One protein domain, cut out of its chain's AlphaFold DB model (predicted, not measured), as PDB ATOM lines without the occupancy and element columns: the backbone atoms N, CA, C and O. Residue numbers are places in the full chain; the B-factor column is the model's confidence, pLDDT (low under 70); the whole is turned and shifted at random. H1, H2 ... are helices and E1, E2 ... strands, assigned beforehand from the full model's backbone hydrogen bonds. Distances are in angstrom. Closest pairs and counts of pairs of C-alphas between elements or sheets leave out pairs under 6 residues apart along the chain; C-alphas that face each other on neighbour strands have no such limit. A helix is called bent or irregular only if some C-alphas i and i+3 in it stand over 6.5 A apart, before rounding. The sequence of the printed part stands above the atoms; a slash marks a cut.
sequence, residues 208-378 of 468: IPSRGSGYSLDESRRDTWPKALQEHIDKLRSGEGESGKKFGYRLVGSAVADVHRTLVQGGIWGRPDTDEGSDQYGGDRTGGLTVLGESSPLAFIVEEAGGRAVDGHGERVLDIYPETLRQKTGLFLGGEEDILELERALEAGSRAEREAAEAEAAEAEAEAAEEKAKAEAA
ATOM      1  N   ILE A 208     280.828 306.439 294.856       98.50
ATOM      2  CA  ILE A 208     280.633 307.745 295.470       98.50
ATOM      3  C   ILE A 208     281.797 308.038 296.428       98.50
ATOM      4  O   ILE A 208     282.233 307.144 297.160       98.50
ATOM      5  N   PRO A 209     282.360 309.257 296.425       98.38
ATOM      6  CA  PRO A 209     283.313 309.663 297.452       98.38
ATOM      7  C   PRO A 209     282.679 309.619 298.850       98.38
ATOM      8  O   PRO A 209     281.597 310.168 299.039       98.38
ATOM      9  N   SER A 210     283.375 309.026 299.830       97.94
ATOM     10  CA  SER A 210     282.914 308.925 301.232       97.94
ATOM     11  C   SER A 210     282.595 310.293 301.861       97.94
ATOM     12  O   SER A 210     281.636 310.434 302.613       97.94
ATOM     13  N   ARG A 211     283.377 311.317 301.490       97.38
ATOM     14  CA  ARG A 211     283.202 312.723 301.872       97.38
ATOM     15  C   ARG A 211     283.192 313.602 300.624       97.38
ATOM     16  O   ARG A 211     284.054 313.440 299.754       97.38
ATOM     17  N   GLY A 212     282.295 314.576 300.565       94.12
ATOM     18  CA  GLY A 212     282.264 315.622 299.547       94.12
ATOM     19  C   GLY A 212     282.660 316.999 300.063       94.12
ATOM     20  O   GLY A 212     283.406 317.165 301.028       94.12
ATOM     21  N   SER A 213     282.190 318.020 299.352       92.69
ATOM     22  CA  SER A 213     282.399 319.427 299.707       92.69
ATOM     23  C   SER A 213     281.181 320.288 299.374       92.69
ATOM     24  O   SER A 213     281.314 321.468 299.041       92.69
ATOM     25  N   GLY A 214     279.993 319.692 299.371       95.94
ATOM     26  CA  GLY A 214     278.762 320.381 299.023       95.94
ATOM     27  C   GLY A 214     277.533 319.652 299.532       95.94
ATOM     28  O   GLY A 214     277.566 318.442 299.743       95.94
ATOM     29  N   TYR A 215     276.462 320.415 299.718       97.50
ATOM     30  CA  TYR A 215     275.143 319.889 300.039       97.50
ATOM     31  C   TYR A 215     274.101 320.435 299.062       97.50
ATOM     32  O   TYR A 215     274.291 321.482 298.427       97.50
ATOM     33  N   SER A 216     272.999 319.705 298.944       97.31
ATOM     34  CA  SER A 216     271.916 320.000 298.023       97.31
ATOM     35  C   SER A 216     270.564 319.695 298.641       97.31
ATOM     36  O   SER A 216     270.131 318.550 298.671       97.31
ATOM     37  N   LEU A 217     269.941 320.740 299.178       94.94
ATOM     38  CA  LEU A 217     268.626 320.728 299.812       94.94
ATOM     39  C   LEU A 217     267.894 322.017 299.422       94.94
ATOM     40  O   LEU A 217     268.542 323.021 299.146       94.94
ATOM     41  N   ASP A 218     266.566 322.027 299.397       92.50
ATOM     42  CA  ASP A 218     265.808 323.241 299.065       92.50
ATOM     43  C   ASP A 218     265.762 324.236 300.235       92.50
ATOM     44  O   ASP A 218     264.848 324.197 301.057       92.50
ATOM     45  N   GLU A 219     266.741 325.145 300.305       92.69
ATOM     46  CA  GLU A 219     266.818 326.157 301.372       92.69
ATOM     47  C   GLU A 219     265.613 327.107 301.422       92.69
ATOM     48  O   GLU A 219     265.428 327.771 302.439       92.69
ATOM     49  N   SER A 220     264.759 327.163 300.390       89.62
ATOM     50  CA  SER A 220     263.515 327.942 300.483       89.62
ATOM     51  C   SER A 220     262.542 327.384 301.527       89.62
ATOM     52  O   SER A 220     261.693 328.120 302.018       89.62
ATOM     53  N   ARG A 221     262.701 326.107 301.905       86.56
ATOM     54  CA  ARG A 221     261.908 325.412 302.929       86.56
ATOM     55  C   ARG A 221     262.648 325.247 304.251       86.56
ATOM     56  O   ARG A 221     262.222 324.470 305.094       86.56
ATOM     57  N   ARG A 222     263.768 325.948 304.444       90.12
ATOM     58  CA  ARG A 222     264.637 325.769 305.616       90.12
ATOM     59  C   ARG A 222     263.898 325.904 306.948       90.12
ATOM     60  O   ARG A 222     264.225 325.190 307.889       90.12
ATOM     61  N   ASP A 223     262.896 326.774 307.005       89.06
ATOM     62  CA  ASP A 223     262.117 327.031 308.218       89.06
ATOM     63  C   ASP A 223     261.187 325.866 308.596       89.06
ATOM     64  O   ASP A 223     260.797 325.753 309.754       89.06
ATOM     65  N   THR A 224     260.868 324.974 307.650       84.50
ATOM     66  CA  THR A 224     260.064 323.765 307.895       84.50
ATOM     67  C   THR A 224     260.922 322.551 308.240       84.50
ATOM     68  O   THR A 224     260.395 321.458 308.411       84.50
ATOM     69  N   TRP A 225     262.249 322.685 308.249       88.94
ATOM     70  CA  TRP A 225     263.142 321.566 308.530       88.94
ATOM     71  C   TRP A 225     263.238 321.305 310.034       88.94
ATOM     72  O   TRP A 225     263.252 322.270 310.807       88.94
ATOM     73  N   PRO A 226     263.451 320.043 310.454       87.94
ATOM     74  CA  PRO A 226     263.818 319.734 311.830       87.94
ATOM     75  C   PRO A 226     265.023 320.568 312.276       87.94
ATOM     76  O   PRO A 226     265.969 320.774 311.506       87.94
ATOM     77  N   LYS A 227     265.023 321.031 313.532       91.75
ATOM     78  CA  LYS A 227     266.103 321.884 314.065       91.75
ATOM     79  C   LYS A 227     267.473 321.226 313.919       91.75
ATOM     80  O   LYS A 227     268.421 321.878 313.488       91.75
ATOM     81  N   ALA A 228     267.552 319.921 314.178       93.56
ATOM     82  CA  ALA A 228     268.781 319.149 314.021       93.56
ATOM     83  C   ALA A 228     269.346 319.197 312.592       93.56
ATOM     84  O   ALA A 228     270.558 319.338 312.413       93.56
ATOM     85  N   LEU A 229     268.482 319.151 311.573       94.62
ATOM     86  CA  LEU A 229     268.905 319.301 310.183       94.62
ATOM     87  C   LEU A 229     269.434 320.716 309.917       94.62
ATOM     88  O   LEU A 229     270.489 320.866 309.302       94.62
ATOM     89  N   GLN A 230     268.736 321.751 310.394       95.44
ATOM     90  CA  GLN A 230     269.176 323.142 310.230       95.44
ATOM     91  C   GLN A 230     270.569 323.365 310.839       95.44
ATOM     92  O   GLN A 230     271.464 323.884 310.168       95.44
ATOM     93  N   GLU A 231     270.772 322.910 312.077       96.56
ATOM     94  CA  GLU A 231     272.047 323.020 312.791       96.56
ATOM     95  C   GLU A 231     273.170 322.232 312.111       96.56
ATOM     96  O   GLU A 231     274.305 322.711 312.019       96.56
ATOM     97  N   HIS A 232     272.876 321.028 311.617       97.25
ATOM     98  CA  HIS A 232     273.850 320.222 310.891       97.25
ATOM     99  C   HIS A 232     274.315 320.930 309.607       97.25
ATOM    100  O   HIS A 232     275.518 321.070 309.375       97.25
ATOM    101  N   ILE A 233     273.385 321.458 308.805       97.19
ATOM    102  CA  ILE A 233     273.727 322.211 307.590       97.19
ATOM    103  C   ILE A 233     274.531 323.479 307.919       97.19
ATOM    104  O   ILE A 233     275.479 323.803 307.197       97.19
ATOM    105  N   ASP A 234     274.232 324.171 309.021       97.31
ATOM    106  CA  ASP A 234     275.008 325.340 309.454       97.31
ATOM    107  C   ASP A 234     276.459 324.985 309.797       97.31
ATOM    108  O   ASP A 234     277.374 325.682 309.346       97.31
ATOM    109  N   LYS A 235     276.685 323.860 310.489       97.44
ATOM    110  CA  LYS A 235     278.036 323.337 310.772       97.44
ATOM    111  C   LYS A 235     278.800 323.013 309.489       97.44
ATOM    112  O   LYS A 235     279.977 323.356 309.353       97.44
ATOM    113  N   LEU A 236     278.145 322.397 308.503       97.06
ATOM    114  CA  LEU A 236     278.775 322.120 307.208       97.06
ATOM    115  C   LEU A 236     279.148 323.413 306.462       97.06
ATOM    116  O   LEU A 236     280.214 323.499 305.846       97.06
ATOM    117  N   ARG A 237     278.309 324.455 306.533       95.75
ATOM    118  CA  ARG A 237     278.569 325.767 305.908       95.75
ATOM    119  C   ARG A 237     279.707 326.531 306.588       95.75
ATOM    120  O   ARG A 237     280.507 327.177 305.900       95.75
ATOM    121  N   SER A 238     279.785 326.481 307.917       96.62
ATOM    122  CA  SER A 238     280.845 327.131 308.699       96.62
ATOM    123  C   SER A 238     282.183 326.386 308.599       96.62
ATOM    124  O   SER A 238     283.238 327.011 308.743       96.62
ATOM    125  N   GLY A 239     282.156 325.099 308.233       96.00
ATOM    126  CA  GLY A 239     283.323 324.216 308.204       96.00
ATOM    127  C   GLY A 239     283.620 323.579 309.562       96.00
ATOM    128  O   GLY A 239     284.748 323.160 309.800       96.00
ATOM    129  N   GLU A 240     282.617 323.536 310.437       96.62
ATOM    130  CA  GLU A 240     282.653 322.936 311.775       96.62
ATOM    131  C   GLU A 240     282.144 321.485 311.788       96.62
ATOM    132  O   GLU A 240     282.187 320.839 312.832       96.62
ATOM    133  N   GLY A 241     281.677 320.964 310.648       94.06
ATOM    134  CA  GLY A 241     281.402 319.533 310.477       94.06
ATOM    135  C   GLY A 241     282.676 318.683 310.506       94.06
ATOM    136  O   GLY A 241     283.794 319.199 310.417       94.06
ATOM    137  N   GLU A 242     282.530 317.362 310.579       95.38
ATOM    138  CA  GLU A 242     283.661 316.447 310.819       95.38
ATOM    139  C   GLU A 242     284.720 316.472 309.710       95.38
ATOM    140  O   GLU A 242     285.901 316.216 309.953       95.38
ATOM    141  N   SER A 243     284.326 316.832 308.487       92.19
ATOM    142  CA  SER A 243     285.258 316.994 307.367       92.19
ATOM    143  C   SER A 243     286.226 318.181 307.527       92.19
ATOM    144  O   SER A 243     287.225 318.253 306.802       92.19
ATOM    145  N   GLY A 244     285.916 319.147 308.404       93.62
ATOM    146  CA  GLY A 244     286.648 320.409 308.571       93.62
ATOM    147  C   GLY A 244     286.629 321.326 307.338       93.62
ATOM    148  O   GLY A 244     287.411 322.276 307.248       93.62
ATOM    149  N   LYS A 245     285.786 321.030 306.340       94.25
ATOM    150  CA  LYS A 245     285.670 321.788 305.087       94.25
ATOM    151  C   LYS A 245     284.349 322.536 305.048       94.25
ATOM    152  O   LYS A 245     283.319 322.012 305.447       94.25
ATOM    153  N   LYS A 246     284.369 323.735 304.466       96.81
ATOM    154  CA  LYS A 246     283.143 324.478 304.158       96.81
ATOM    155  C   LYS A 246     282.441 323.851 302.962       96.81
ATOM    156  O   LYS A 246     283.030 323.775 301.881       96.81
ATOM    157  N   PHE A 247     281.194 323.437 303.145       97.50
ATOM    158  CA  PHE A 247     280.395 322.866 302.070       97.50
ATOM    159  C   PHE A 247     279.768 323.970 301.218       97.50
ATOM    160  O   PHE A 247     279.210 324.943 301.722       97.50
ATOM    161  N   GLY A 248     279.856 323.815 299.897       97.06
ATOM    162  CA  GLY A 248     279.178 324.691 298.951       97.06
ATOM    163  C   GLY A 248     277.723 324.280 298.728       97.06
ATOM    164  O   GLY A 248     277.446 323.120 298.434       97.06
ATOM    165  N   TYR A 249     276.812 325.250 298.769       97.00
ATOM    166  CA  TYR A 249     275.417 325.046 298.381       97.00
ATOM    167  C   TYR A 249     275.276 324.811 296.872       97.00
ATOM    168  O   TYR A 249     275.847 325.557 296.061       97.00
ATOM    169  N   ARG A 250     274.519 323.783 296.475       95.06
ATOM    170  CA  ARG A 250     274.167 323.496 295.078       95.06
ATOM    171  C   ARG A 250     272.746 322.952 295.006       95.06
ATOM    172  O   ARG A 250     272.444 321.984 295.682       95.06
ATOM    173  N   LEU A 251     271.906 323.483 294.128       94.31
ATOM    174  CA  LEU A 251     270.593 322.901 293.853       94.31
ATOM    175  C   LEU A 251     270.229 323.152 292.393       94.31
ATOM    176  O   LEU A 251     270.208 324.299 291.952       94.31
ATOM    177  N   VAL A 252     269.999 322.080 291.637       93.56
ATOM    178  CA  VAL A 252     269.472 322.156 290.269       93.56
ATOM    179  C   VAL A 252     267.946 322.225 290.305       93.56
ATOM    180  O   VAL A 252     267.352 322.912 289.480       93.56
ATOM    181  N   GLY A 253     267.318 321.539 291.268       87.69
ATOM    182  CA  GLY A 253     265.859 321.454 291.392       87.69
ATOM    183  C   GLY A 253     265.267 320.234 290.680       87.69
ATOM    184  O   GLY A 253     264.071 320.187 290.404       87.69
ATOM    185  N   SER A 254     266.103 319.240 290.372       90.44
ATOM    186  CA  SER A 254     265.711 317.972 289.759       90.44
ATOM    187  C   SER A 254     266.430 316.851 290.491       90.44
ATOM    188  O   SER A 254     267.659 316.782 290.443       90.44
ATOM    189  N   ALA A 255     265.671 315.984 291.173       91.12
ATOM    190  CA  ALA A 255     266.234 314.958 292.051       91.12
ATOM    191  C   ALA A 255     267.273 314.101 291.320       91.12
ATOM    192  O   ALA A 255     268.386 313.949 291.801       91.12
ATOM    193  N   VAL A 256     266.977 313.644 290.098       94.44
ATOM    194  CA  VAL A 256     267.927 312.837 289.316       94.44
ATOM    195  C   VAL A 256     269.221 313.605 289.030       94.44
ATOM    196  O   VAL A 256     270.310 313.059 289.194       94.44
ATOM    197  N   ALA A 257     269.128 314.879 288.640       94.88
ATOM    198  CA  ALA A 257     270.298 315.694 288.315       94.88
ATOM    199  C   ALA A 257     271.175 315.976 289.543       94.88
ATOM    200  O   ALA A 257     272.403 315.861 289.479       94.88
ATOM    201  N   ASP A 258     270.548 316.327 290.664       96.38
ATOM    202  CA  ASP A 258     271.253 316.598 291.909       96.38
ATOM    203  C   ASP A 258     271.840 315.313 292.530       96.38
ATOM    204  O   ASP A 258     272.989 315.327 292.982       96.38
ATOM    205  N   VAL A 259     271.130 314.180 292.461       97.44
ATOM    206  CA  VAL A 259     271.635 312.862 292.886       97.44
ATOM    207  C   VAL A 259     272.801 312.412 292.013       97.44
ATOM    208  O   VAL A 259     273.811 311.966 292.544       97.44
ATOM    209  N   HIS A 260     272.742 312.580 290.690       97.69
ATOM    210  CA  HIS A 260     273.868 312.224 289.822       97.69
ATOM    211  C   HIS A 260     275.119 313.050 290.117       97.69
ATOM    212  O   HIS A 260     276.222 312.505 290.170       97.69
ATOM    213  N   ARG A 261     274.967 314.359 290.356       96.81
ATOM    214  CA  ARG A 261     276.094 315.190 290.798       96.81
ATOM    215  C   ARG A 261     276.673 314.649 292.105       96.81
ATOM    216  O   ARG A 261     277.889 314.529 292.205       96.81
ATOM    217  N   THR A 262     275.818 314.309 293.063       98.19
ATOM    218  CA  THR A 262     276.217 313.772 294.375       98.19
ATOM    219  C   THR A 262     276.921 312.421 294.237       98.19
ATOM    220  O   THR A 262     277.991 312.232 294.802       98.19
ATOM    221  N   LEU A 263     276.421 311.529 293.380       98.12
ATOM    222  CA  LEU A 263     277.048 310.246 293.054       98.12
ATOM    223  C   LEU A 263     278.466 310.411 292.487       98.12
ATOM    224  O   LEU A 263     279.348 309.609 292.777       98.12
ATOM    225  N   VAL A 264     278.695 311.445 291.672       96.62
ATOM    226  CA  VAL A 264     279.991 311.698 291.023       96.62
ATOM    227  C   VAL A 264     280.956 312.482 291.918       96.62
ATOM    228  O   VAL A 264     282.160 312.240 291.877       96.62
ATOM    229  N   GLN A 265     280.459 313.453 292.686       96.31
ATOM    230  CA  GLN A 265     281.285 314.428 293.414       96.31
ATOM    231  C   GLN A 265     281.342 314.182 294.928       96.31
ATOM    232  O   GLN A 265     282.181 314.782 295.601       96.31
ATOM    233  N   GLY A 266     280.491 313.306 295.458       96.62
ATOM    234  CA  GLY A 266     280.267 313.148 296.892       96.62
ATOM    235  C   GLY A 266     279.483 314.322 297.480       96.62
ATOM    236  O   GLY A 266     279.064 315.242 296.770       96.62
ATOM    237  N   GLY A 267     279.322 314.306 298.799       97.25
ATOM    238  CA  GLY A 267     278.547 315.294 299.541       97.25
ATOM    239  C   GLY A 267     277.169 314.757 299.886       97.25
ATOM    240  O   GLY A 267     276.957 313.545 299.880       97.25
ATOM    241  N   ILE A 268     276.244 315.672 300.165       98.19
ATOM    242  CA  ILE A 268     274.893 315.344 300.629       98.19
ATOM    243  C   ILE A 268     273.872 315.884 299.633       98.19
ATOM    244  O   ILE A 268     273.907 317.058 299.259       98.19
ATOM    245  N   TRP A 269     272.918 315.056 299.238       98.00
ATOM    246  CA  TRP A 269     271.655 315.518 298.679       98.00
ATOM    247  C   TRP A 269     270.528 315.104 299.614       98.00
ATOM    248  O   TRP A 269     270.563 314.008 300.167       98.00
ATOM    249  N   GLY A 270     269.554 315.985 299.806       95.75
ATOM    250  CA  GLY A 270     268.472 315.763 300.748       95.75
ATOM    251  C   GLY A 270     267.161 316.388 300.304       95.75
ATOM    252  O   GLY A 270     267.118 317.516 299.803       95.75
ATOM    253  N   ARG A 271     266.077 315.664 300.552       92.94
ATOM    254  CA  ARG A 271     264.709 316.158 300.497       92.94
ATOM    255  C   ARG A 271     264.000 315.721 301.781       92.94
ATOM    256  O   ARG A 271     263.571 314.572 301.842       92.94
ATOM    257  N   PRO A 272     263.930 316.601 302.792       89.50
ATOM    258  CA  PRO A 272     263.287 316.286 304.063       89.50
ATOM    259  C   PRO A 272     261.797 316.002 303.882       89.50
ATOM    260  O   PRO A 272     261.184 316.457 302.907       89.50
ATOM    261  N   ASP A 273     261.215 315.316 304.858       82.88
ATOM    262  CA  ASP A 273     259.770 315.324 305.052       82.88
ATOM    263  C   ASP A 273     259.289 316.765 305.288       82.88
ATOM    264  O   ASP A 273     260.010 317.608 305.826       82.88
ATOM    265  N   THR A 274     258.085 317.078 304.815       66.19
ATOM    266  CA  THR A 274     257.457 318.385 305.051       66.19
ATOM    267  C   THR A 274     256.005 318.182 305.427       66.19
ATOM    268  O   THR A 274     255.324 317.408 304.753       66.19
ATOM    269  N   ASP A 275     255.526 318.981 306.376       55.50
ATOM    270  CA  ASP A 275     254.134 318.975 306.845       55.50
ATOM    271  C   ASP A 275     253.155 319.671 305.870       55.50
ATOM    272  O   ASP A 275     251.936 319.669 306.059       55.50
ATOM    273  N   GLU A 276     253.661 320.286 304.795       48.59
ATOM    274  CA  GLU A 276     252.839 321.042 303.851       48.59
ATOM    275  C   GLU A 276     252.166 320.169 302.775       48.59
ATOM    276  O   GLU A 276     252.821 319.610 301.897       48.59
ATOM    277  N   GLY A 277     250.826 320.202 302.757       48.62
ATOM    278  CA  GLY A 277     250.027 319.969 301.543       48.62
ATOM    279  C   GLY A 277     249.720 318.511 301.160       48.62
ATOM    280  O   GLY A 277     250.587 317.651 301.127       48.62
ATOM    281  N   SER A 278     248.453 318.243 300.834       43.69
ATOM    282  CA  SER A 278     247.999 317.040 300.145       43.69
ATOM    283  C   SER A 278     248.307 317.287 298.688       43.69
ATOM    284  O   SER A 278     248.049 318.388 298.187       43.69
ATOM    285  N   ASP A 279     248.806 316.280 297.978       51.19
ATOM    286  CA  ASP A 279     248.671 316.367 296.532       51.19
ATOM    287  C   ASP A 279     247.179 316.447 296.161       51.19
ATOM    288  O   ASP A 279     246.283 316.127 296.948       51.19
ATOM    289  N   GLN A 280     246.898 316.914 294.950       40.88
ATOM    290  CA  GLN A 280     245.541 317.051 294.409       40.88
ATOM    291  C   GLN A 280     244.746 315.724 294.343       40.88
ATOM    292  O   GLN A 280     243.609 315.721 293.882       40.88
ATOM    293  N   TYR A 281     245.346 314.611 294.783       42.66
ATOM    294  CA  TYR A 281     244.793 313.261 294.798       42.66
ATOM    295  C   TYR A 281     244.682 312.666 296.215       42.66
ATOM    296  O   TYR A 281     244.451 311.461 296.341       42.66
ATOM    297  N   GLY A 282     244.842 313.487 297.264       42.78
ATOM    298  CA  GLY A 282     244.588 313.103 298.655       42.78
ATOM    299  C   GLY A 282     245.603 312.131 299.266       42.78
ATOM    300  O   GLY A 282     245.252 311.451 300.223       42.78
ATOM    301  N   GLY A 283     246.823 312.025 298.721       46.84
ATOM    302  CA  GLY A 283     247.882 311.182 299.294       46.84
ATOM    303  C   GLY A 283     248.513 311.768 300.565       46.84
ATOM    304  O   GLY A 283     248.565 312.993 300.718       46.84
ATOM    305  N   ASP A 284     249.012 310.885 301.441       46.81
ATOM    306  CA  ASP A 284     249.654 311.253 302.707       46.81
ATOM    307  C   ASP A 284     250.826 312.224 302.523       46.81
ATOM    308  O   ASP A 284     251.609 312.168 301.564       46.81
ATOM    309  N   ARG A 285     250.872 313.178 303.456       52.19
ATOM    310  CA  ARG A 285     251.664 314.402 303.396       52.19
ATOM    311  C   ARG A 285     253.038 314.163 304.009       52.19
ATOM    312  O   ARG A 285     253.272 314.473 305.168       52.19
ATOM    313  N   THR A 286     253.967 313.680 303.201       53.34
ATOM    314  CA  THR A 286     255.375 313.995 303.420       53.34
ATOM    315  C   THR A 286     255.911 314.617 302.139       53.34
ATOM    316  O   THR A 286     255.776 314.066 301.044       53.34
ATOM    317  N   GLY A 287     256.497 315.813 302.227       60.44
ATOM    318  CA  GLY A 287     257.148 316.504 301.103       60.44
ATOM    319  C   GLY A 287     258.301 315.759 300.428       60.44
ATOM    320  O   GLY A 287     258.970 316.355 299.575       60.44
ATOM    321  N   GLY A 288     258.521 314.497 300.791       77.56
ATOM    322  CA  GLY A 288     259.512 313.580 300.266       77.56
ATOM    323  C   GLY A 288     259.213 313.055 298.861       77.56
ATOM    324  O   GLY A 288     258.480 313.653 298.064       77.56
ATOM    325  N   LEU A 289     259.864 311.945 298.534       88.44
ATOM    326  CA  LEU A 289     259.771 311.259 297.248       88.44
ATOM    327  C   LEU A 289     258.996 309.950 297.403       88.44
ATOM    328  O   LEU A 289     258.963 309.378 298.490       88.44
ATOM    329  N   THR A 290     258.380 309.456 296.325       90.31
ATOM    330  CA  THR A 290     257.670 308.169 296.384       90.31
ATOM    331  C   THR A 290     258.650 307.036 296.694       90.31
ATOM    332  O   THR A 290     259.630 306.861 295.965       90.31
ATOM    333  N   VAL A 291     258.357 306.226 297.717       92.31
ATOM    334  CA  VAL A 291     259.230 305.145 298.208       92.31
ATOM    335  C   VAL A 291     259.635 304.200 297.076       92.31
ATOM    336  O   VAL A 291     260.821 303.991 296.835       92.31
ATOM    337  N   LEU A 292     258.660 303.660 296.343       91.00
ATOM    338  CA  LEU A 292     258.894 302.680 295.276       91.00
ATOM    339  C   LEU A 292     259.330 303.309 293.947       91.00
ATOM    340  O   LEU A 292     260.099 302.708 293.197       91.00
ATOM    341  N   GLY A 293     258.827 304.507 293.637       87.75
ATOM    342  CA  GLY A 293     259.056 305.170 292.350       87.75
ATOM    343  C   GLY A 293     260.364 305.955 292.269       87.75
ATOM    344  O   GLY A 293     260.861 306.195 291.169       87.75
ATOM    345  N   GLU A 294     260.910 306.380 293.408       93.25
ATOM    346  CA  GLU A 294     262.062 307.281 293.458       93.25
ATOM    347  C   GLU A 294     263.031 306.937 294.594       93.25
ATOM    348  O   GLU A 294     264.205 306.692 294.311       93.25
ATOM    349  N   SER A 295     262.574 306.882 295.852       95.62
ATOM    350  CA  SER A 295     263.489 306.781 296.999       95.62
ATOM    351  C   SER A 295     264.281 305.482 297.010       95.62
ATOM    352  O   SER A 295     265.507 305.523 297.061       95.62
ATOM    353  N   SER A 296     263.608 304.336 296.882       97.12
ATOM    354  CA  SER A 296     264.260 303.022 296.897       97.12
ATOM    355  C   SER A 296     265.207 302.831 295.708       97.12
ATOM    356  O   SER A 296     266.363 302.473 295.940       97.12
ATOM    357  N   PRO A 297     264.817 303.121 294.445       97.62
ATOM    358  CA  PRO A 297     265.747 303.017 293.319       97.62
ATOM    359  C   PRO A 297     266.986 303.914 293.449       97.62
ATOM    360  O   PRO A 297     268.098 303.477 293.150       97.62
ATOM    361  N   LEU A 298     266.826 305.165 293.901       98.19
ATOM    362  CA  LEU A 298     267.951 306.092 294.065       98.19
ATOM    363  C   LEU A 298     268.858 305.680 295.233       98.19
ATOM    364  O   LEU A 298     270.080 305.687 295.073       98.19
ATOM    365  N   ALA A 299     268.274 305.269 296.362       98.38
ATOM    366  CA  ALA A 299     269.000 304.730 297.509       98.38
ATOM    367  C   ALA A 299     269.818 303.491 297.121       98.38
ATOM    368  O   ALA A 299     271.012 303.433 297.403       98.38
ATOM    369  N   PHE A 300     269.217 302.555 296.382       98.50
ATOM    370  CA  PHE A 300     269.881 301.341 295.906       98.50
ATOM    371  C   PHE A 300     271.117 301.652 295.061       98.50
ATOM    372  O   PHE A 300     272.184 301.084 295.279       98.50
ATOM    373  N   ILE A 301     271.004 302.599 294.124       98.62
ATOM    374  CA  ILE A 301     272.137 303.008 293.283       98.62
ATOM    375  C   ILE A 301     273.252 303.632 294.130       98.62
ATOM    376  O   ILE A 301     274.428 303.367 293.885       98.62
ATOM    377  N   VAL A 302     272.913 304.466 295.114       98.62
ATOM    378  CA  VAL A 302     273.913 305.118 295.971       98.62
ATOM    379  C   VAL A 302     274.610 304.111 296.885       98.62
ATOM    380  O   VAL A 302     275.836 304.151 296.995       98.62
ATOM    381  N   GLU A 303     273.876 303.171 297.477       98.38
ATOM    382  CA  GLU A 303     274.457 302.118 298.315       98.38
ATOM    383  C   GLU A 303     275.341 301.150 297.513       98.38
ATOM    384  O   GLU A 303     276.461 300.857 297.932       98.38
ATOM    385  N   GLU A 304     274.928 300.730 296.309       97.75
ATOM    386  CA  GLU A 304     275.774 299.922 295.409       97.75
ATOM    387  C   GLU A 304     277.056 300.672 294.984       97.75
ATOM    388  O   GLU A 304     278.093 300.061 294.697       97.75
ATOM    389  N   ALA A 305     277.029 302.010 294.982       98.31
ATOM    390  CA  ALA A 305     278.208 302.851 294.763       98.31
ATOM    391  C   ALA A 305     279.069 303.055 296.027       98.31
ATOM    392  O   ALA A 305     280.132 303.681 295.939       98.31
ATOM    393  N   GLY A 306     278.666 302.509 297.177       98.06
ATOM    394  CA  GLY A 306     279.355 302.630 298.464       98.06
ATOM    395  C   GLY A 306     279.012 303.890 299.260       98.06
ATOM    396  O   GLY A 306     279.849 304.352 300.028       98.06
ATOM    397  N   GLY A 307     277.842 304.485 299.024       98.44
ATOM    398  CA  GLY A 307     277.299 305.572 299.836       98.44
ATOM    399  C   GLY A 307     276.271 305.079 300.844       98.44
ATOM    400  O   GLY A 307     276.124 303.879 301.068       98.44
ATOM    401  N   ARG A 308     275.523 306.023 301.411       98.62
ATOM    402  CA  ARG A 308     274.380 305.753 302.291       98.62
ATOM    403  C   ARG A 308     273.154 306.538 301.850       98.62
ATOM    404  O   ARG A 308     273.286 307.592 301.224       98.62
ATOM    405  N   ALA A 309     271.982 306.012 302.196       98.44
ATOM    406  CA  ALA A 309     270.697 306.657 301.996       98.44
ATOM    407  C   ALA A 309     269.774 306.400 303.200       98.44
ATOM    408  O   ALA A 309     269.478 305.248 303.521       98.44
ATOM    409  N   VAL A 310     269.331 307.473 303.848       97.50
ATOM    410  CA  VAL A 310     268.471 307.456 305.039       97.50
ATOM    411  C   VAL A 310     267.266 308.377 304.856       97.50
ATOM    412  O   VAL A 310     267.281 309.250 303.985       97.50
ATOM    413  N   ASP A 311     266.212 308.167 305.632       93.38
ATOM    414  CA  ASP A 311     265.008 308.995 305.622       93.38
ATOM    415  C   ASP A 311     265.116 310.205 306.573       93.38
ATOM    416  O   ASP A 311     266.198 310.533 307.072       93.38
ATOM    417  N   GLY A 312     264.000 310.906 306.807       87.44
ATOM    418  CA  GLY A 312     263.914 312.020 307.761       87.44
ATOM    419  C   GLY A 312     264.227 311.668 309.211       87.44
ATOM    420  O   GLY A 312     264.576 312.561 309.984       87.44
ATOM    421  N   HIS A 313     264.161 310.388 309.568       86.25
ATOM    422  CA  HIS A 313     264.394 309.876 310.913       86.25
ATOM    423  C   HIS A 313     265.789 309.263 311.082       86.25
ATOM    424  O   HIS A 313     266.167 308.912 312.197       86.25
ATOM    425  N   GLY A 314     266.575 309.185 310.004       90.44
ATOM    426  CA  GLY A 314     267.877 308.521 309.999       90.44
ATOM    427  C   GLY A 314     267.787 307.015 309.739       90.44
ATOM    428  O   GLY A 314     268.806 306.331 309.774       90.44
ATOM    429  N   GLU A 315     266.605 306.486 309.428       93.00
ATOM    430  CA  GLU A 315     266.421 305.072 309.123       93.00
ATOM    431  C   GLU A 315     266.812 304.770 307.675       93.00
ATOM    432  O   GLU A 315     266.657 305.587 306.765       93.00
ATOM    433  N   ARG A 316     267.344 303.570 307.428       97.44
ATOM    434  CA  ARG A 316     267.793 303.171 306.092       97.44
ATOM    435  C   ARG A 316     266.608 303.001 305.142       97.44
ATOM    436  O   ARG A 316     265.775 302.115 305.312       97.44
ATOM    437  N   VAL A 317     266.610 303.763 304.049       97.31
ATOM    438  CA  VAL A 317     265.482 303.838 303.096       97.31
ATOM    439  C   VAL A 317     265.146 302.496 302.449       97.31
ATOM    440  O   VAL A 317     263.983 302.207 302.183       97.31
ATOM    441  N   LEU A 318     266.144 301.645 302.197       97.94
ATOM    442  CA  LEU A 318     265.915 300.327 301.593       97.94
ATOM    443  C   LEU A 318     265.226 299.327 302.531       97.94
ATOM    444  O   LEU A 318     264.755 298.290 302.055       97.94
ATOM    445  N   ASP A 319     265.175 299.610 303.832       97.75
ATOM    446  CA  ASP A 319     264.507 298.764 304.820       97.75
ATOM    447  C   ASP A 319     263.039 299.156 305.054       97.75
ATOM    448  O   ASP A 319     262.300 298.358 305.631       97.75
ATOM    449  N   ILE A 320     262.598 300.307 304.530       94.19
ATOM    450  CA  ILE A 320     261.203 300.757 304.584       94.19
ATOM    451  C   ILE A 320     260.315 299.759 303.840       94.19
ATOM    452  O   ILE A 320     260.532 299.467 302.660       94.19
ATOM    453  N   TYR A 321     259.289 299.260 304.529       92.88
ATOM    454  CA  TYR A 321     258.234 298.463 303.920       92.88
ATOM    455  C   TYR A 321     257.141 299.400 303.387       92.88
ATOM    456  O   TYR A 321     256.534 300.119 304.181       92.88
ATOM    457  N   PRO A 322     256.898 299.448 302.066       90.06
ATOM    458  CA  PRO A 322     255.882 300.329 301.518       90.06
ATOM    459  C   PRO A 322     254.473 299.790 301.803       90.06
ATOM    460  O   PRO A 322     254.142 298.674 301.422       90.06
ATOM    461  N   GLU A 323     253.620 300.601 302.417       86.19
ATOM    462  CA  GLU A 323     252.209 300.290 302.670       86.19
ATOM    463  C   GLU A 323     251.327 300.616 301.461       86.19
ATOM    464  O   GLU A 323     250.298 299.985 301.230       86.19
ATOM    465  N   THR A 324     251.732 301.600 300.651       83.12
ATOM    466  CA  THR A 324     251.011 301.990 299.435       83.12
ATOM    467  C   THR A 324     251.973 302.344 298.301       83.12
ATOM    468  O   THR A 324     253.087 302.814 298.529       83.12
ATOM    469  N   LEU A 325     251.520 302.225 297.044       80.75
ATOM    470  CA  LEU A 325     252.286 302.674 295.865       80.75
ATOM    471  C   LEU A 325     252.620 304.170 295.881       80.75
ATOM    472  O   LEU A 325     253.552 304.611 295.205       80.75
ATOM    473  N   ARG A 326     251.820 304.953 296.611       81.69
ATOM    474  CA  ARG A 326     251.929 306.410 296.703       81.69
ATOM    475  C   ARG A 326     252.680 306.880 297.937       81.69
ATOM    476  O   ARG A 326     252.919 308.083 298.026       81.69
ATOM    477  N   GLN A 327     253.068 305.975 298.836       86.00
ATOM    478  CA  GLN A 327     253.776 306.332 300.056       86.00
ATOM    479  C   GLN A 327     255.017 307.147 299.713       86.00
ATOM    480  O   GLN A 327     255.799 306.791 298.823       86.00
ATOM    481  N   LYS A 328     255.172 308.261 300.420       87.31
ATOM    482  CA  LYS A 328     256.318 309.152 300.305       87.31
ATOM    483  C   LYS A 328     257.164 309.059 301.562       87.31
ATOM    484  O   LYS A 328     256.665 308.745 302.638       87.31
ATOM    485  N   THR A 329     258.446 309.331 301.400       90.81
ATOM    486  CA  THR A 329     259.410 309.406 302.495       90.81
ATOM    487  C   THR A 329     260.460 310.458 302.168       90.81
ATOM    488  O   THR A 329     260.811 310.659 300.993       90.81
ATOM    489  N   GLY A 330     260.951 311.143 303.194       92.50
ATOM    490  CA  GLY A 330     262.153 311.945 303.134       92.50
ATOM    491  C   GLY A 330     263.326 311.103 302.640       92.50
ATOM    492  O   GLY A 330     263.372 309.888 302.801       92.50
ATOM    493  N   LEU A 331     264.276 311.745 301.972       95.81
ATOM    494  CA  LEU A 331     265.444 311.051 301.446       95.81
ATOM    495  C   LEU A 331     266.673 311.931 301.560       95.81
ATOM    496  O   LEU A 331     266.752 312.973 300.913       95.81
ATOM    497  N   PHE A 332     267.657 311.456 302.309       97.88
ATOM    498  CA  PHE A 332     269.012 311.978 302.353       97.88
ATOM    499  C   PHE A 332     269.951 310.904 301.842       97.88
ATOM    500  O   PHE A 332     269.930 309.776 302.319       97.88
ATOM    501  N   LEU A 333     270.781 311.234 300.860       98.56
ATOM    502  CA  LEU A 333     271.752 310.301 300.307       98.56
ATOM    503  C   LEU A 333     273.048 311.008 299.941       98.56
ATOM    504  O   LEU A 333     273.078 312.216 299.686       98.56
ATOM    505  N   GLY A 334     274.139 310.255 299.928       98.56
ATOM    506  CA  GLY A 334     275.446 310.867 299.780       98.56
ATOM    507  C   GLY A 334     276.611 309.956 300.103       98.56
ATOM    508  O   GLY A 334     276.478 308.730 300.172       98.56
ATOM    509  N   GLY A 335     277.769 310.593 300.270       98.50
ATOM    510  CA  GLY A 335     278.972 309.927 300.753       98.50
ATOM    511  C   GLY A 335     278.729 309.288 302.119       98.50
ATOM    512  O   GLY A 335     278.034 309.863 302.954       98.50
ATOM    513  N   GLU A 336     279.278 308.093 302.333       98.50
ATOM    514  CA  GLU A 336     279.041 307.291 303.539       98.50
ATOM    515  C   GLU A 336     279.274 308.081 304.835       98.50
ATOM    516  O   GLU A 336     278.387 308.142 305.684       98.50
ATOM    517  N   GLU A 337     280.433 308.725 304.979       98.44
ATOM    518  CA  GLU A 337     280.756 309.470 306.196       98.44
ATOM    519  C   GLU A 337     279.942 310.763 306.341       98.44
ATOM    520  O   GLU A 337     279.616 311.146 307.463       98.44
ATOM    521  N   ASP A 338     279.602 311.432 305.233       98.12
ATOM    522  CA  ASP A 338     278.758 312.633 305.278       98.12
ATOM    523  C   ASP A 338     277.338 312.296 305.761       98.12
ATOM    524  O   ASP A 338     276.772 313.020 306.580       98.12
ATOM    525  N   ILE A 339     276.774 311.175 305.302       98.50
ATOM    526  CA  ILE A 339     275.442 310.729 305.729       98.50
ATOM    527  C   ILE A 339     275.464 310.165 307.150       98.50
ATOM    528  O   ILE A 339     274.549 310.459 307.903       98.50
ATOM    529  N   LEU A 340     276.516 309.456 307.575       98.25
ATOM    530  CA  LEU A 340     276.662 309.012 308.972       98.25
ATOM    531  C   LEU A 340     276.751 310.175 309.972       98.25
ATOM    532  O   LEU A 340     276.361 310.041 311.134       98.25
ATOM    533  N   GLU A 341     277.343 311.300 309.572       97.94
ATOM    534  CA  GLU A 341     277.358 312.519 310.387       97.94
ATOM    535  C   GLU A 341     275.957 313.139 310.493       97.94
ATOM    536  O   GLU A 341     275.555 313.555 311.581       97.94
ATOM    537  N   LEU A 342     275.206 313.163 309.387       97.75
ATOM    538  CA  LEU A 342     273.822 313.637 309.355       97.75
ATOM    539  C   LEU A 342     272.877 312.731 310.162       97.75
ATOM    540  O   LEU A 342     272.101 313.235 310.962       97.75
ATOM    541  N   GLU A 343     272.965 311.415 309.985       96.38
ATOM    542  CA  GLU A 343     272.170 310.391 310.680       96.38
ATOM    543  C   GLU A 343     272.270 310.567 312.197       96.38
ATOM    544  O   GLU A 343     271.260 310.782 312.860       96.38
ATOM    545  N   ARG A 344     273.494 310.664 312.734       96.25
ATOM    546  CA  ARG A 344     273.717 310.946 314.162       96.25
ATOM    547  C   ARG A 344     273.102 312.268 314.620       96.25
ATOM    548  O   ARG A 344     272.684 312.379 315.772       96.25
ATOM    549  N   ALA A 345     273.081 313.288 313.760       95.44
ATOM    550  CA  ALA A 345     272.452 314.564 314.087       95.44
ATOM    551  C   ALA A 345     270.919 314.440 314.144       95.44
ATOM    552  O   ALA A 345     270.315 314.945 315.089       95.44
ATOM    553  N   LEU A 346     270.302 313.746 313.182       92.56
ATOM    554  CA  LEU A 346     268.856 313.495 313.143       92.56
ATOM    555  C   LEU A 346     268.396 312.616 314.316       92.56
ATOM    556  O   LEU A 346     267.417 312.943 314.987       92.56
ATOM    557  N   GLU A 347     269.144 311.560 314.637       91.62
ATOM    558  CA  GLU A 347     268.892 310.700 315.799       91.62
ATOM    559  C   GLU A 347     268.970 311.483 317.117       91.62
ATOM    560  O   GLU A 347     268.090 311.373 317.970       91.62
ATOM    561  N   ALA A 348     270.001 312.317 317.291       90.81
ATOM    562  CA  ALA A 348     270.128 313.154 318.482       90.81
ATOM    563  C   ALA A 348     268.985 314.178 318.592       90.81
ATOM    564  O   ALA A 348     268.482 314.414 319.689       90.81
ATOM    565  N   GLY A 349     268.566 314.757 317.463       88.62
ATOM    566  CA  GLY A 349     267.432 315.678 317.387       88.62
ATOM    567  C   GLY A 349     266.115 315.029 317.792       88.62
ATOM    568  O   GLY A 349     265.453 315.513 318.705       88.62
ATOM    569  N   SER A 350     265.776 313.899 317.168       86.69
ATOM    570  CA  SER A 350     264.541 313.162 317.466       86.69
ATOM    571  C   SER A 350     264.487 312.683 318.918       86.69
ATOM    572  O   SER A 350     263.435 312.741 319.555       86.69
ATOM    573  N   ARG A 351     265.624 312.263 319.487       87.94
ATOM    574  CA  ARG A 351     265.720 311.922 320.908       87.94
ATOM    575  C   ARG A 351     265.448 313.127 321.808       87.94
ATOM    576  O   ARG A 351     264.680 312.995 322.753       87.94
ATOM    577  N   ALA A 352     266.050 314.280 321.518       87.75
ATOM    578  CA  ALA A 352     265.833 315.496 322.300       87.75
ATOM    579  C   ALA A 352     264.374 315.981 322.225       87.75
ATOM    580  O   ALA A 352     263.829 316.443 323.224       87.75
ATOM    581  N   GLU A 353     263.728 315.847 321.064       85.88
ATOM    582  CA  GLU A 353     262.305 316.168 320.886       85.88
ATOM    583  C   GLU A 353     261.399 315.224 321.687       85.88
ATOM    584  O   GLU A 353     260.477 315.695 322.349       85.88
ATOM    585  N   ARG A 354     261.690 313.914 321.702       86.62
ATOM    586  CA  ARG A 354     260.961 312.940 322.537       86.62
ATOM    587  C   ARG A 354     261.125 313.223 324.028       86.62
ATOM    588  O   ARG A 354     260.130 313.282 324.735       86.62
ATOM    589  N   GLU A 355     262.357 313.451 324.488       90.62
ATOM    590  CA  GLU A 355     262.636 313.772 325.895       90.62
ATOM    591  C   GLU A 355     261.931 315.075 326.330       90.62
ATOM    592  O   GLU A 355     261.428 315.161 327.449       90.62
ATOM    593  N   ALA A 356     261.839 316.076 325.446       88.44
ATOM    594  CA  ALA A 356     261.093 317.306 325.712       88.44
ATOM    595  C   ALA A 356     259.572 317.080 325.761       88.44
ATOM    596  O   ALA A 356     258.918 317.597 326.662       88.44
ATOM    597  N   ALA A 357     259.020 316.290 324.835       87.56
ATOM    598  CA  ALA A 357     257.595 315.964 324.807       87.56
ATOM    599  C   ALA A 357     257.165 315.124 326.022       87.56
ATOM    600  O   ALA A 357     256.107 315.366 326.597       87.56
ATOM    601  N   GLU A 358     257.997 314.169 326.450       91.25
ATOM    602  CA  GLU A 358     257.774 313.391 327.675       91.25
ATOM    603  C   GLU A 358     257.795 314.286 328.924       91.25
ATOM    604  O   GLU A 358     256.966 314.114 329.815       91.25
ATOM    605  N   ALA A 359     258.704 315.265 328.982       90.94
ATOM    606  CA  ALA A 359     258.758 316.226 330.082       90.94
ATOM    607  C   ALA A 359     257.528 317.152 330.117       90.94
ATOM    608  O   ALA A 359     256.973 317.370 331.191       90.94
ATOM    609  N   GLU A 360     257.080 317.657 328.963       91.88
ATOM    610  CA  GLU A 360     255.874 318.492 328.848       91.88
ATOM    611  C   GLU A 360     254.608 317.708 329.225       91.88
ATOM    612  O   GLU A 360     253.769 318.205 329.974       91.88
ATOM    613  N   ALA A 361     254.494 316.451 328.781       90.12
ATOM    614  CA  ALA A 361     253.391 315.574 329.164       90.12
ATOM    615  C   ALA A 361     253.375 315.291 330.677       90.12
ATOM    616  O   ALA A 361     252.311 315.322 331.292       90.12
ATOM    617  N   ALA A 362     254.544 315.066 331.287       91.62
ATOM    618  CA  ALA A 362     254.661 314.858 332.729       91.62
ATOM    619  C   ALA A 362     254.310 316.120 333.541       91.62
ATOM    620  O   ALA A 362     253.702 316.013 334.606       91.62
ATOM    621  N   GLU A 363     254.667 317.314 333.050       92.00
ATOM    622  CA  GLU A 363     254.277 318.588 333.668       92.00
ATOM    623  C   GLU A 363     252.759 318.805 333.583       92.00
ATOM    624  O   GLU A 363     252.131 319.122 334.593       92.00
ATOM    625  N   ALA A 364     252.153 318.532 332.422       91.50
ATOM    626  CA  ALA A 364     250.704 318.617 332.235       91.50
ATOM    627  C   ALA A 364     249.932 317.614 333.116       91.50
ATOM    628  O   ALA A 364     248.892 317.957 333.682       91.50
ATOM    629  N   GLU A 365     250.438 316.386 333.274       92.00
ATOM    630  CA  GLU A 365     249.843 315.387 334.172       92.00
ATOM    631  C   GLU A 365     249.953 315.813 335.646       92.00
ATOM    632  O   GLU A 365     248.997 315.659 336.409       92.00
ATOM    633  N   ALA A 366     251.086 316.403 336.046       90.44
ATOM    634  CA  ALA A 366     251.275 316.929 337.395       90.44
ATOM    635  C   ALA A 366     250.337 318.112 337.699       90.44
ATOM    636  O   ALA A 366     249.746 318.152 338.780       90.44
ATOM    637  N   GLU A 367     250.156 319.041 336.754       92.62
ATOM    638  CA  GLU A 367     249.227 320.170 336.894       92.62
ATOM    639  C   GLU A 367     247.771 319.687 336.997       92.62
ATOM    640  O   GLU A 367     247.042 320.102 337.902       92.62
ATOM    641  N   ALA A 368     247.369 318.725 336.156       91.06
ATOM    642  CA  ALA A 368     246.040 318.116 336.217       91.06
ATOM    643  C   ALA A 368     245.792 317.368 337.542       91.06
ATOM    644  O   ALA A 368     244.690 317.426 338.097       91.06
ATOM    645  N   ALA A 369     246.808 316.685 338.082       91.12
ATOM    646  CA  ALA A 369     246.722 316.024 339.382       91.12
ATOM    647  C   ALA A 369     246.588 317.030 340.539       91.12
ATOM    648  O   ALA A 369     245.809 316.795 341.465       91.12
ATOM    649  N   GLU A 370     247.299 318.162 340.485       91.31
ATOM    650  CA  GLU A 370     247.173 319.237 341.476       91.31
ATOM    651  C   GLU A 370     245.786 319.895 341.426       91.31
ATOM    652  O   GLU A 370     245.180 320.143 342.472       91.31
ATOM    653  N   GLU A 371     245.252 320.151 340.229       90.88
ATOM    654  CA  GLU A 371     243.916 320.726 340.053       90.88
ATOM    655  C   GLU A 371     242.826 319.777 340.570       90.88
ATOM    656  O   GLU A 371     241.936 320.195 341.319       90.88
ATOM    657  N   LYS A 372     242.949 318.476 340.276       91.38
ATOM    658  CA  LYS A 372     242.059 317.441 340.814       91.38
ATOM    659  C   LYS A 372     242.121 317.368 342.343       91.38
ATOM    660  O   LYS A 372     241.075 317.345 342.984       91.38
ATOM    661  N   ALA A 373     243.317 317.394 342.934       90.06
ATOM    662  CA  ALA A 373     243.480 317.363 344.389       90.06
ATOM    663  C   ALA A 373     242.868 318.598 345.076       90.06
ATOM    664  O   ALA A 373     242.263 318.477 346.140       90.06
ATOM    665  N   LYS A 374     242.977 319.788 344.464       91.25
ATOM    666  CA  LYS A 374     242.311 321.007 344.959       91.25
ATOM    667  C   LYS A 374     240.790 320.901 344.877       91.25
ATOM    668  O   LYS A 374     240.114 321.328 345.810       91.25
ATOM    669  N   ALA A 375     240.255 320.336 343.795       88.38
ATOM    670  CA  ALA A 375     238.818 320.131 343.637       88.38
ATOM    671  C   ALA A 375     238.261 319.126 344.661       88.38
ATOM    672  O   ALA A 375     237.228 319.391 345.269       88.38
ATOM    673  N   GLU A 376     238.968 318.015 344.899       89.56
ATOM    674  CA  GLU A 376     238.604 317.025 345.924       89.56
ATOM    675  C   GLU A 376     238.666 317.619 347.339       89.56
ATOM    676  O   GLU A 376     237.753 317.406 348.133       89.56
ATOM    677  N   ALA A 377     239.690 318.425 347.649       86.88
ATOM    678  CA  ALA A 377     239.792 319.105 348.941       86.88
ATOM    679  C   ALA A 377     238.658 320.121 349.164       86.88
ATOM    680  O   ALA A 377     238.086 320.159 350.249       86.88
ATOM    681  N   ALA A 378     238.302 320.907 348.141       86.19
ATOM    682  CA  ALA A 378     237.194 321.860 348.220       86.19
ATOM    683  C   ALA A 378     235.829 321.164 348.358       86.19
ATOM    684  O   ALA A 378     234.959 321.659 349.068       86.19
TER     685      ALA A 378
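AT A GLANCE: This is residues 208 to 378 of the 468 residues of the protein "Fructose-bisphosphatase" of Ectocarpus siliculosus (UniProt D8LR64). A compact body is built on a small sheet of four strands, with H3 and H4 side by side over one face, and one very long helix, H5, starts over the other face and runs out as a straight arm. Residues 354 to 378 of H5 stick out and make the length of the whole, while H2 packs on an earlier part of H5 and the short H1 lies near H2. The printed part has 171 residues with five named helices and four named strands, in the order E1 H1 H2 H3 E2 H4 E3 E4 H5, class mixed, helices and strands. The mixed sheet runs E1 E2 E4 E3; the whole is loose, with a radius of gyration of the C-alphas of 19.4 A and spans of 72 by 42 by 28 A.

HOW THE PARTS SIT: E1, residues 214 to 216, and E2, residues 268 to 271, are parallel, with N 216 and O 268 2.8 A apart. E2 and E4, residues 331 to 335, are antiparallel, with N 271 and O 331 at 2.8 A. E4 forms a hairpin with E3, residues 307 to 310; N 310 and O 332 are 2.8 A apart. H3, residues 255 to 265, runs along E2 at a height over the sheet of 8.4 A; its closest C-alphas to E2 are Val 259 and Trp 269, 6.4 A. H4, residues 291 to 304, is on the same face, along E3 at 8.5 A; C-alphas Ala 299 and Ala 309 are closest, 5.2 A. H5, residues 336 to 378, is on the opposite face, giving three layers, helices on both faces of the sheet; Gly 307 of E3 and Glu 336 have the closest C-alphas, 4.4 A. E2, H4 and E3 are a split strand-helix-strand unit, two strands running the same way with E4 between them, its crossover right-handed. E1 and E2, with H1, residues 219 to 224, H2, residues 227 to 238, and H3 between, form a strand-helix-strand unit that is not split, two parallel neighbour strands with helices between them along the chain. H2 only grazes the sheet and touches H5 with residues 227 to 232 alone; C-alphas Ala 228 and Gly 349 are closest, 5.0 A. H1 is not on the sheet; it is close to but not clearly touching H2, with C-alphas Arg 222 and Gln 230 closest at 7.0 A. Every O i to N i+4 pair is within hydrogen-bond range in H2, H3 and H5; H4 has 7 of 10, and H1 has 0 of 2 but 2 of 3 O i to N i+3 pairs.

IN THESE COORDINATES: E1 is 6.9 A long from C-alpha 214 at (278.762, 320.381, 299.023), E2 10.2 A, E3 10.4 A and E4 13.6 A. H1 spans 9.7 A, H2 16.5 A, H3 15.1 A and H4 17.6 A. H1 and H4 are irregular: C-alphas 220 and 223 are 7.9 A apart, C-alphas 293 and 296 7.2 A. H5 spans 62.9 A, ending at C-alpha 378 at (237.194, 321.860, 348.220).

THE WHOLE: The two C-alphas farthest apart are those of Val 264 and Ala 378, 72.2 A. Without residues 354 to 378 the body spans 44 by 33 by 28 A. The printed part has no cut; the links H2 to H3, E2 to H4 and E3 to E4 are long. Mean pLDDT of the printed part is 89.9, and residues 274 to 287 are under 70.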